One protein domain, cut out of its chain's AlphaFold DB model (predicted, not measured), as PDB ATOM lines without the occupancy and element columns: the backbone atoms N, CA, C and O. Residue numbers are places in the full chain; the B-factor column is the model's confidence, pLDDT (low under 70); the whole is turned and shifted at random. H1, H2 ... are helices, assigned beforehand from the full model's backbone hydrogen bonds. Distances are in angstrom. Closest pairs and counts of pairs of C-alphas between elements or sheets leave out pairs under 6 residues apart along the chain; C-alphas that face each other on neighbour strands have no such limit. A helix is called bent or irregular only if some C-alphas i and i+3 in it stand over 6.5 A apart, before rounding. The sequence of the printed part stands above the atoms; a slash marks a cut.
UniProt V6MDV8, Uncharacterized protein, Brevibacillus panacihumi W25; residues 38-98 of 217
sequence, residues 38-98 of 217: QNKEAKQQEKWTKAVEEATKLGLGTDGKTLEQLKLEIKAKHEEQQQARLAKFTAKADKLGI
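Overview. This is residues 38 to 98 of the 217 residues of an uncharacterized protein of Brevibacillus panacihumi W25 (UniProt V6MDV8). Two helices run the same way, one after the other, as a long rod: the later part of H1 packs beside the first part of H2, and the loop between them, residues 58 to 66, folds back from the end of H1 to the beginning of H2. Residues 38 to 43 of H1 stick out at one end of the rod, and residues 91 to 97, of which 91 to 95 belong to H2, stick out at the other. The printed part has 61 residues, with H1 and then H2 along the chain and no named strand; the class is all helix. The whole is extended, with a radius of gyration of the C-alphas of 16.7 A and spans of 58 by 22 by 15 A.

Along the chain. H1 takes residues 38 to 57, begins at C-alpha 38 at (34.024, 22.646, 34.400) and is 28.6 A long from first to last C-alpha. H2 takes residues 67 to 95 and is 42.1 A long, from C-alpha 67 at (17.812, 14.781, 37.614) to C-alpha 95 at (-21.848, 17.945, 23.873).

Arrangement. H1 and H2 touch, with residues 47 to 55 of H1 and residues 67 to 74 of H2 alone. Their closest C-alphas are those of Ala 55 and Ile 74, 6.0 A apart. They run the same way at a steep tilt of 35.4 degrees, only just past shallow. Their centres are 23.4 A apart. In H1 and H2 every O i to N i+4 pair is within hydrogen-bond range, and neither helix is bent.

Size, cuts and confidence. The two C-alphas farthest apart are those of Gln 38 and Gly 97, at 58.6 A. Residues 82 to 89 of H2 also stand free. The link from H1 to H2, 9 residues, is short, and the printed part has no cut. The mean pLDDT of the printed part is 89.6, and residue 38 is the one printed residue under 70.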
ATOM      1  N   GLN A  38      34.796  21.518  33.867       69.31
ATOM      2  CA  GLN A  38      34.024  22.646  34.400       69.31
ATOM      3  C   GLN A  38      32.813  22.992  33.516       69.31
ATOM      4  O   GLN A  38      31.707  23.190  34.011       69.31
ATOM      5  N   ASN A  39      32.967  22.970  32.187       76.12
ATOM      6  CA  ASN A  39      31.854  23.202  31.256       76.12
ATOM      7  C   ASN A  39      30.793  22.077  31.308       76.12
ATOM      8  O   ASN A  39      29.596  22.328  31.170       76.12
ATOM      9  N   LYS A  40      31.196  20.820  31.555       77.62
ATOM     10  CA  LYS A  40      30.246  19.709  31.756       77.62
ATOM     11  C   LYS A  40      29.454  19.865  33.055       77.62
ATOM     12  O   LYS A  40      28.246  19.634  33.041       77.62
ATOM     13  N   GLU A  41      30.110  20.271  34.135       77.19
ATOM     14  CA  GLU A  41      29.487  20.489  35.447       77.19
ATOM     15  C   GLU A  41      28.516  21.680  35.415       77.19
ATOM     16  O   GLU A  41      27.362  21.536  35.823       77.19
ATOM     17  N   ALA A  42      28.908  22.799  34.794       80.56
ATOM     18  CA  ALA A  42      28.029  23.952  34.575       80.56
ATOM     19  C   ALA A  42      26.765  23.581  33.770       80.56
ATOM     20  O   ALA A  42      25.651  23.952  34.136       80.56
ATOM     21  N   LYS A  43      26.902  22.762  32.714       83.81
ATOM     22  CA  LYS A  43      25.752  22.262  31.933       83.81
ATOM     23  C   LYS A  43      24.846  21.318  32.718       83.81
ATOM     24  O   LYS A  43      23.653  21.235  32.423       83.81
ATOM     25  N   GLN A  44      25.385  20.546  33.659       82.25
ATOM     26  CA  GLN A  44      24.562  19.693  34.518       82.25
ATOM     27  C   GLN A  44      23.790  20.521  35.543       82.25
ATOM     28  O   GLN A  44      22.597  20.271  35.721       82.25
ATOM     29  N   GLN A  45      24.420  21.543  36.126       82.56
ATOM     30  CA  GLN A  45      23.747  22.497  37.008       82.56
ATOM     31  C   GLN A  45      22.625  23.241  36.281       82.56
ATOM     32  O   GLN A  45      21.512  23.281  36.788       82.56
ATOM     33  N   GLU A  46      22.860  23.725  35.060       88.12
ATOM     34  CA  GLU A  46      21.825  24.392  34.254       88.12
ATOM     35  C   GLU A  46      20.635  23.465  33.936       88.12
ATOM     36  O   GLU A  46      19.473  23.870  33.945       88.12
ATOM     37  N   LYS A  47      20.897  22.183  33.653       89.44
ATOM     38  CA  LYS A  47      19.827  21.195  33.435       89.44
ATOM     39  C   LYS A  47      19.046  20.905  34.715       89.44
ATOM     40  O   LYS A  47      17.849  20.644  34.630       89.44
ATOM     41  N   TRP A  48      19.717  20.912  35.865       88.50
ATOM     42  CA  TRP A  48      19.090  20.736  37.169       88.50
ATOM     43  C   TRP A  48      18.227  21.935  37.549       88.50
ATOM     44  O   TRP A  48      17.065  21.734  37.882       88.50
ATOM     45  N   THR A  49      18.727  23.165  37.405       90.06
ATOM     46  CA  THR A  49      17.946  24.378  37.692       90.06
ATOM     47  C   THR A  49      16.685  24.440  36.835       90.06
ATOM     48  O   THR A  49      15.597  24.612  37.374       90.06
ATOM     49  N   LYS A  50      16.790  24.170  35.526       92.50
ATOM     50  CA  LYS A  50      15.623  24.095  34.629       92.50
ATOM     51  C   LYS A  50      14.614  23.027  35.053       92.50
ATOM     52  O   LYS A  50      13.416  23.291  35.063       92.50
ATOM     53  N   ALA A  51      15.080  21.833  35.422       90.19
ATOM     54  CA  ALA A  51      14.194  20.764  35.880       90.19
ATOM     55  C   ALA A  51      13.516  21.113  37.216       90.19
ATOM     56  O   ALA A  51      12.329  20.861  37.377       90.19
ATOM     57  N   VAL A  52      14.225  21.744  38.155       90.44
ATOM     58  CA  VAL A  52      13.659  22.230  39.426       90.44
ATOM     59  C   VAL A  52      12.616  23.325  39.186       90.44
ATOM     60  O   VAL A  52      11.537  23.292  39.774       90.44
ATOM     61  N   GLU A  53      12.879  24.265  38.280       92.31
ATOM     62  CA  GLU A  53      11.910  25.297  37.897       92.31
ATOM     63  C   GLU A  53      10.651  24.709  37.245       92.31
ATOM     64  O   GLU A  53       9.537  25.151  37.519       92.31
ATOM     65  N   GLU A  54      10.797  23.719  36.365       91.88
ATOM     66  CA  GLU A  54       9.653  23.041  35.749       91.88
ATOM     67  C   GLU A  54       8.874  22.205  36.769       91.88
ATOM     68  O   GLU A  54       7.645  22.277  36.814       91.88
ATOM     69  N   ALA A  55       9.570  21.470  37.636       91.44
ATOM     70  CA  ALA A  55       8.962  20.702  38.715       91.44
ATOM     71  C   ALA A  55       8.166  21.597  39.672       91.44
ATOM     72  O   ALA A  55       7.001  21.316  39.943       91.44
ATOM     73  N   THR A  56       8.742  22.718  40.112       91.75
ATOM     74  CA  THR A  56       8.061  23.673  40.998       91.75
ATOM     75  C   THR A  56       6.840  24.309  40.325       91.75
ATOM     76  O   THR A  56       5.781  24.378  40.946       91.75
ATOM     77  N   LYS A  57       6.915  24.670  39.033       92.94
ATOM     78  CA  LYS A  57       5.749  25.133  38.244       92.94
ATOM     79  C   LYS A  57       4.634  24.087  38.155       92.94
ATOM     80  O   LYS A  57       3.461  24.447  38.076       92.94
ATOM     81  N   LEU A  58       4.994  22.807  38.139       90.44
ATOM     82  CA  LEU A  58       4.061  21.681  38.089       90.44
ATOM     83  C   LEU A  58       3.613  21.197  39.480       90.44
ATOM     84  O   LEU A  58       2.789  20.284  39.555       90.44
ATOM     85  N   GLY A  59       4.112  21.808  40.562       90.38
ATOM     86  CA  GLY A  59       3.803  21.428  41.943       90.38
ATOM     87  C   GLY A  59       4.456  20.116  42.395       90.38
ATOM     88  O   GLY A  59       3.936  19.453  43.287       90.38
ATOM     89  N   LEU A  60       5.558  19.712  41.763       91.12
ATOM     90  CA  LEU A  60       6.326  18.514  42.098       91.12
ATOM     91  C   LEU A  60       7.425  18.852  43.118       91.12
ATOM     92  O   LEU A  60       8.156  19.828  42.949       91.12
ATOM     93  N   GLY A  61       7.571  18.025  44.157       88.94
ATOM     94  CA  GLY A  61       8.668  18.145  45.126       88.94
ATOM     95  C   GLY A  61      10.012  17.729  44.521       88.94
ATOM     96  O   GLY A  61      10.069  16.756  43.766       88.94
ATOM     97  N   THR A  62      11.084  18.447  44.860       88.62
ATOM     98  CA  THR A  62      12.437  18.255  44.297       88.62
ATOM     99  C   THR A  62      13.419  17.578  45.255       88.62
ATOM    100  O   THR A  62      14.496  17.165  44.825       88.62
ATOM    101  N   ASP A  63      13.063  17.451  46.535       87.56
ATOM    102  CA  ASP A  63      13.960  16.950  47.578       87.56
ATOM    103  C   ASP A  63      14.279  15.464  47.392       87.56
ATOM    104  O   ASP A  63      13.396  14.639  47.157       87.56
ATOM    105  N   GLY A  64      15.567  15.125  47.487       84.56
ATOM    106  CA  GLY A  64      16.052  13.744  47.411       84.56
ATOM    107  C   GLY A  64      15.960  13.084  46.028       84.56
ATOM    108  O   GLY A  64      16.240  11.892  45.919       84.56
ATOM    109  N   LYS A  65      15.593  13.822  44.971       88.81
ATOM    110  CA  LYS A  65      15.453  13.278  43.611       88.81
ATOM    111  C   LYS A  65      16.688  13.521  42.761       88.81
ATOM    112  O   LYS A  65      17.301  14.583  42.794       88.81
ATOM    113  N   THR A  66      17.010  12.546  41.923       90.00
ATOM    114  CA  THR A  66      17.996  12.716  40.851       90.00
ATOM    115  C   THR A  66      17.392  13.477  39.668       90.00
ATOM    116  O   THR A  66      16.176  13.501  39.470       90.00
ATOM    117  N   LEU A  67      18.243  14.073  38.826       86.38
ATOM    118  CA  LEU A  67      17.812  14.781  37.614       86.38
ATOM    119  C   LEU A  67      16.954  13.904  36.686       86.38
ATOM    120  O   LEU A  67      16.044  14.409  36.032       86.38
ATOM    121  N   GLU A  68      17.256  12.609  36.594       90.12
ATOM    122  CA  GLU A  68      16.505  11.676  35.749       90.12
ATOM    123  C   GLU A  68      15.121  11.376  36.320       90.12
ATOM    124  O   GLU A  68      14.138  11.461  35.586       90.12
ATOM    125  N   GLN A  69      15.034  11.124  37.629       89.81
ATOM    126  CA  GLN A  69      13.758  10.946  38.325       89.81
ATOM    127  C   GLN A  69      12.880  12.192  38.192       89.81
ATOM    128  O   GLN A  69      11.712  12.087  37.827       89.81
ATOM    129  N   LEU A  70      13.458  13.383  38.388       90.88
ATOM    130  CA  LEU A  70      12.720  14.639  38.287       90.88
ATOM    131  C   LEU A  70      12.180  14.876  36.869       90.88
ATOM    132  O   LEU A  70      11.018  15.230  36.694       90.88
ATOM    133  N   LYS A  71      12.992  14.617  35.836       91.38
ATOM    134  CA  LYS A  71      12.552  14.708  34.434       91.38
ATOM    135  C   LYS A  71      11.443  13.720  34.098       91.38
ATOM    136  O   LYS A  71      10.558  14.054  33.314       91.38
ATOM    137  N   LEU A  72      11.517  12.506  34.634       92.75
ATOM    138  CA  LEU A  72      10.509  11.480  34.407       92.75
ATOM    139  C   LEU A  72       9.177  11.887  35.045       92.75
ATOM    140  O   LEU A  72       8.147  11.831  34.377       92.75
ATOM    141  N   GLU A  73       9.201  12.402  36.273       91.50
ATOM    142  CA  GLU A  73       8.002  12.929  36.929       91.50
ATOM    143  C   GLU A  73       7.407  14.147  36.207       91.50
ATOM    144  O   GLU A  73       6.192  14.219  36.028       91.50
ATOM    145  N   ILE A  74       8.242  15.078  35.731       92.44
ATOM    146  CA  ILE A  74       7.797  16.230  34.926       92.44
ATOM    147  C   ILE A  74       7.090  15.758  33.652       92.44
ATOM    148  O   ILE A  74       6.011  16.256  33.322       92.44
ATOM    149  N   LYS A  75       7.669  14.780  32.942       93.44
ATOM    150  CA  LYS A  75       7.056  14.193  31.741       93.44
ATOM    151  C   LYS A  75       5.720  13.533  32.063       93.44
ATOM    152  O   LYS A  75       4.732  13.860  31.413       93.44
ATOM    153  N   ALA A  76       5.673  12.694  33.097       93.00
ATOM    154  CA  ALA A  76       4.444  12.038  33.534       93.00
ATOM    155  C   ALA A  76       3.355  13.064  33.893       93.00
ATOM    156  O   ALA A  76       2.205  12.927  33.480       93.00
ATOM    157  N   LYS A  77       3.718  14.156  34.580       93.38
ATOM    158  CA  LYS A  77       2.774  15.226  34.924       93.38
ATOM    159  C   LYS A  77       2.286  15.994  33.698       93.38
ATOM    160  O   LYS A  77       1.109  16.350  33.616       93.38
ATOM    161  N   HIS A  78       3.160  16.242  32.726       91.69
ATOM    162  CA  HIS A  78       2.758  16.823  31.450       91.69
ATOM    163  C   HIS A  78       1.801  15.908  30.686       91.69
ATOM    164  O   HIS A  78       0.788  16.390  30.184       91.69
ATOM    165  N   GLU A  79       2.077  14.609  30.624       92.38
ATOM    166  CA  GLU A  79       1.201  13.620  29.990       92.38
ATOM    167  C   GLU A  79      -0.167  13.564  30.678       92.38
ATOM    168  O   GLU A  79      -1.189  13.676  29.999       92.38
ATOM    169  N   GLU A  80      -0.202  13.531  32.014       92.19
ATOM    170  CA  GLU A  80      -1.432  13.607  32.813       92.19
ATOM    171  C   GLU A  80      -2.241  14.874  32.477       92.19
ATOM    172  O   GLU A  80      -3.436  14.808  32.180       92.19
ATOM    173  N   GLN A  81      -1.597  16.048  32.447       90.81
ATOM    174  CA  GLN A  81      -2.270  17.300  32.089       90.81
ATOM    175  C   GLN A  81      -2.792  17.299  30.649       90.81
ATOM    176  O   GLN A  81      -3.857  17.865  30.380       90.81
ATOM    177  N   GLN A  82      -2.059  16.694  29.714       89.56
ATOM    178  CA  GLN A  82      -2.467  16.611  28.315       89.56
ATOM    179  C   GLN A  82      -3.655  15.667  28.142       89.56
ATOM    180  O   GLN A  82      -4.603  16.032  27.445       89.56
ATOM    181  N   GLN A  83      -3.667  14.527  28.833       89.44
ATOM    182  CA  GLN A  83      -4.819  13.628  28.877       89.44
ATOM    183  C   GLN A  83      -6.034  14.309  29.514       89.44
ATOM    184  O   GLN A  83      -7.117  14.296  28.934       89.44
ATOM    185  N   ALA A  84      -5.861  15.009  30.640       91.31
ATOM    186  CA  ALA A  84      -6.944  15.753  31.280       91.31
ATOM    187  C   ALA A  84      -7.504  16.871  30.377       91.31
ATOM    188  O   ALA A  84      -8.712  17.121  30.344       91.31
ATOM    189  N   ARG A  85      -6.645  17.561  29.616       90.88
ATOM    190  CA  ARG A  85      -7.070  18.551  28.611       90.88
ATOM    191  C   ARG A  85      -7.808  17.890  27.452       90.88
ATOM    192  O   ARG A  85      -8.837  18.416  27.034       90.88
ATOM    193  N   LEU A  86      -7.314  16.757  26.959       91.38
ATOM    194  CA  LEU A  86      -7.956  15.986  25.901       91.38
ATOM    195  C   LEU A  86      -9.346  15.510  26.338       91.38
ATOM    196  O   LEU A  86     -10.303  15.753  25.613       91.38
ATOM    197  N   ALA A  87      -9.481  14.958  27.546       92.00
ATOM    198  CA  ALA A  87     -10.757  14.565  28.150       92.00
ATOM    199  C   ALA A  87     -11.742  15.746  28.261       92.00
ATOM    200  O   ALA A  87     -12.929  15.631  27.968       92.00
ATOM    201  N   LYS A  88     -11.254  16.939  28.630       93.38
ATOM    202  CA  LYS A  88     -12.089  18.154  28.670       93.38
ATOM    203  C   LYS A  88     -12.545  18.608  27.283       93.38
ATOM    204  O   LYS A  88     -13.636  19.164  27.166       93.38
ATOM    205  N   PHE A  89     -11.710  18.460  26.255       92.88
ATOM    206  CA  PHE A  89     -12.074  18.843  24.891       92.88
ATOM    207  C   PHE A  89     -12.987  17.818  24.231       92.88
ATOM    208  O   PHE A  89     -13.957  18.236  23.612       92.88
ATOM    209  N   THR A  90     -12.740  16.524  24.416       92.19
ATOM    210  CA  THR A  90     -13.627  15.448  23.945       92.19
ATOM    211  C   THR A  90     -15.017  15.601  24.549       92.19
ATOM    212  O   THR A  90     -15.956  15.850  23.810       92.19
ATOM    213  N   ALA A  91     -15.131  15.714  25.876       94.25
ATOM    214  CA  ALA A  91     -16.424  15.933  26.531       94.25
ATOM    215  C   ALA A  91     -17.156  17.213  26.068       94.25
ATOM    216  O   ALA A  91     -18.384  17.294  26.114       94.25
ATOM    217  N   LYS A  92     -16.424  18.258  25.657       93.56
ATOM    218  CA  LYS A  92     -17.029  19.458  25.053       93.56
ATOM    219  C   LYS A  92     -17.475  19.207  23.618       93.56
ATOM    220  O   LYS A  92     -18.543  19.676  23.250       93.56
ATOM    221  N   ALA A  93     -16.664  18.523  22.825       94.62
ATOM    222  CA  ALA A  93     -16.982  18.169  21.454       94.62
ATOM    223  C   ALA A  93     -18.197  17.235  21.390       94.62
ATOM    224  O   ALA A  93     -19.113  17.531  20.631       94.62
ATOM    225  N   ASP A  94     -18.290  16.240  22.274       94.62
ATOM    226  CA  ASP A  94     -19.436  15.329  22.367       94.62
ATOM    227  C   ASP A  94     -20.736  16.095  22.648       94.62
ATOM    228  O   ASP A  94     -21.742  15.918  21.963       94.62
ATOM    229  N   LYS A  95     -20.705  17.052  23.588       94.56
ATOM    230  CA  LYS A  95     -21.848  17.945  23.873       94.56
ATOM    231  C   LYS A  95     -22.252  18.819  22.686       94.56
ATOM    232  O   LYS A  95     -23.385  19.293  22.639       94.56
ATOM    233  N   LEU A  96     -21.320  19.095  21.780       93.38
ATOM    234  CA  LEU A  96     -21.548  19.886  20.574       93.38
ATOM    235  C   LEU A  96     -21.831  19.004  19.346       93.38
ATOM    236  O   LEU A  96     -22.074  19.556  18.277       93.38
ATOM    237  N   GLY A  97     -21.821  17.671  19.489       93.06
ATOM    238  CA  GLY A  97     -21.992  16.723  18.385       93.06
ATOM    239  C   GLY A  97     -20.830  16.723  17.388       93.06
ATOM    240  O   GLY A  97     -21.033  16.454  16.208       93.06
ATOM    241  N   ILE A  98     -19.625  17.091  17.826       93.12
ATOM    242  CA  ILE A  98     -18.428  17.151  16.983       93.12
ATOM    243  C   ILE A  98     -17.697  15.813  17.074       93.12
ATOM    244  O   ILE A  98     -17.298  15.413  18.162       93.12
TER     245      ILE A  98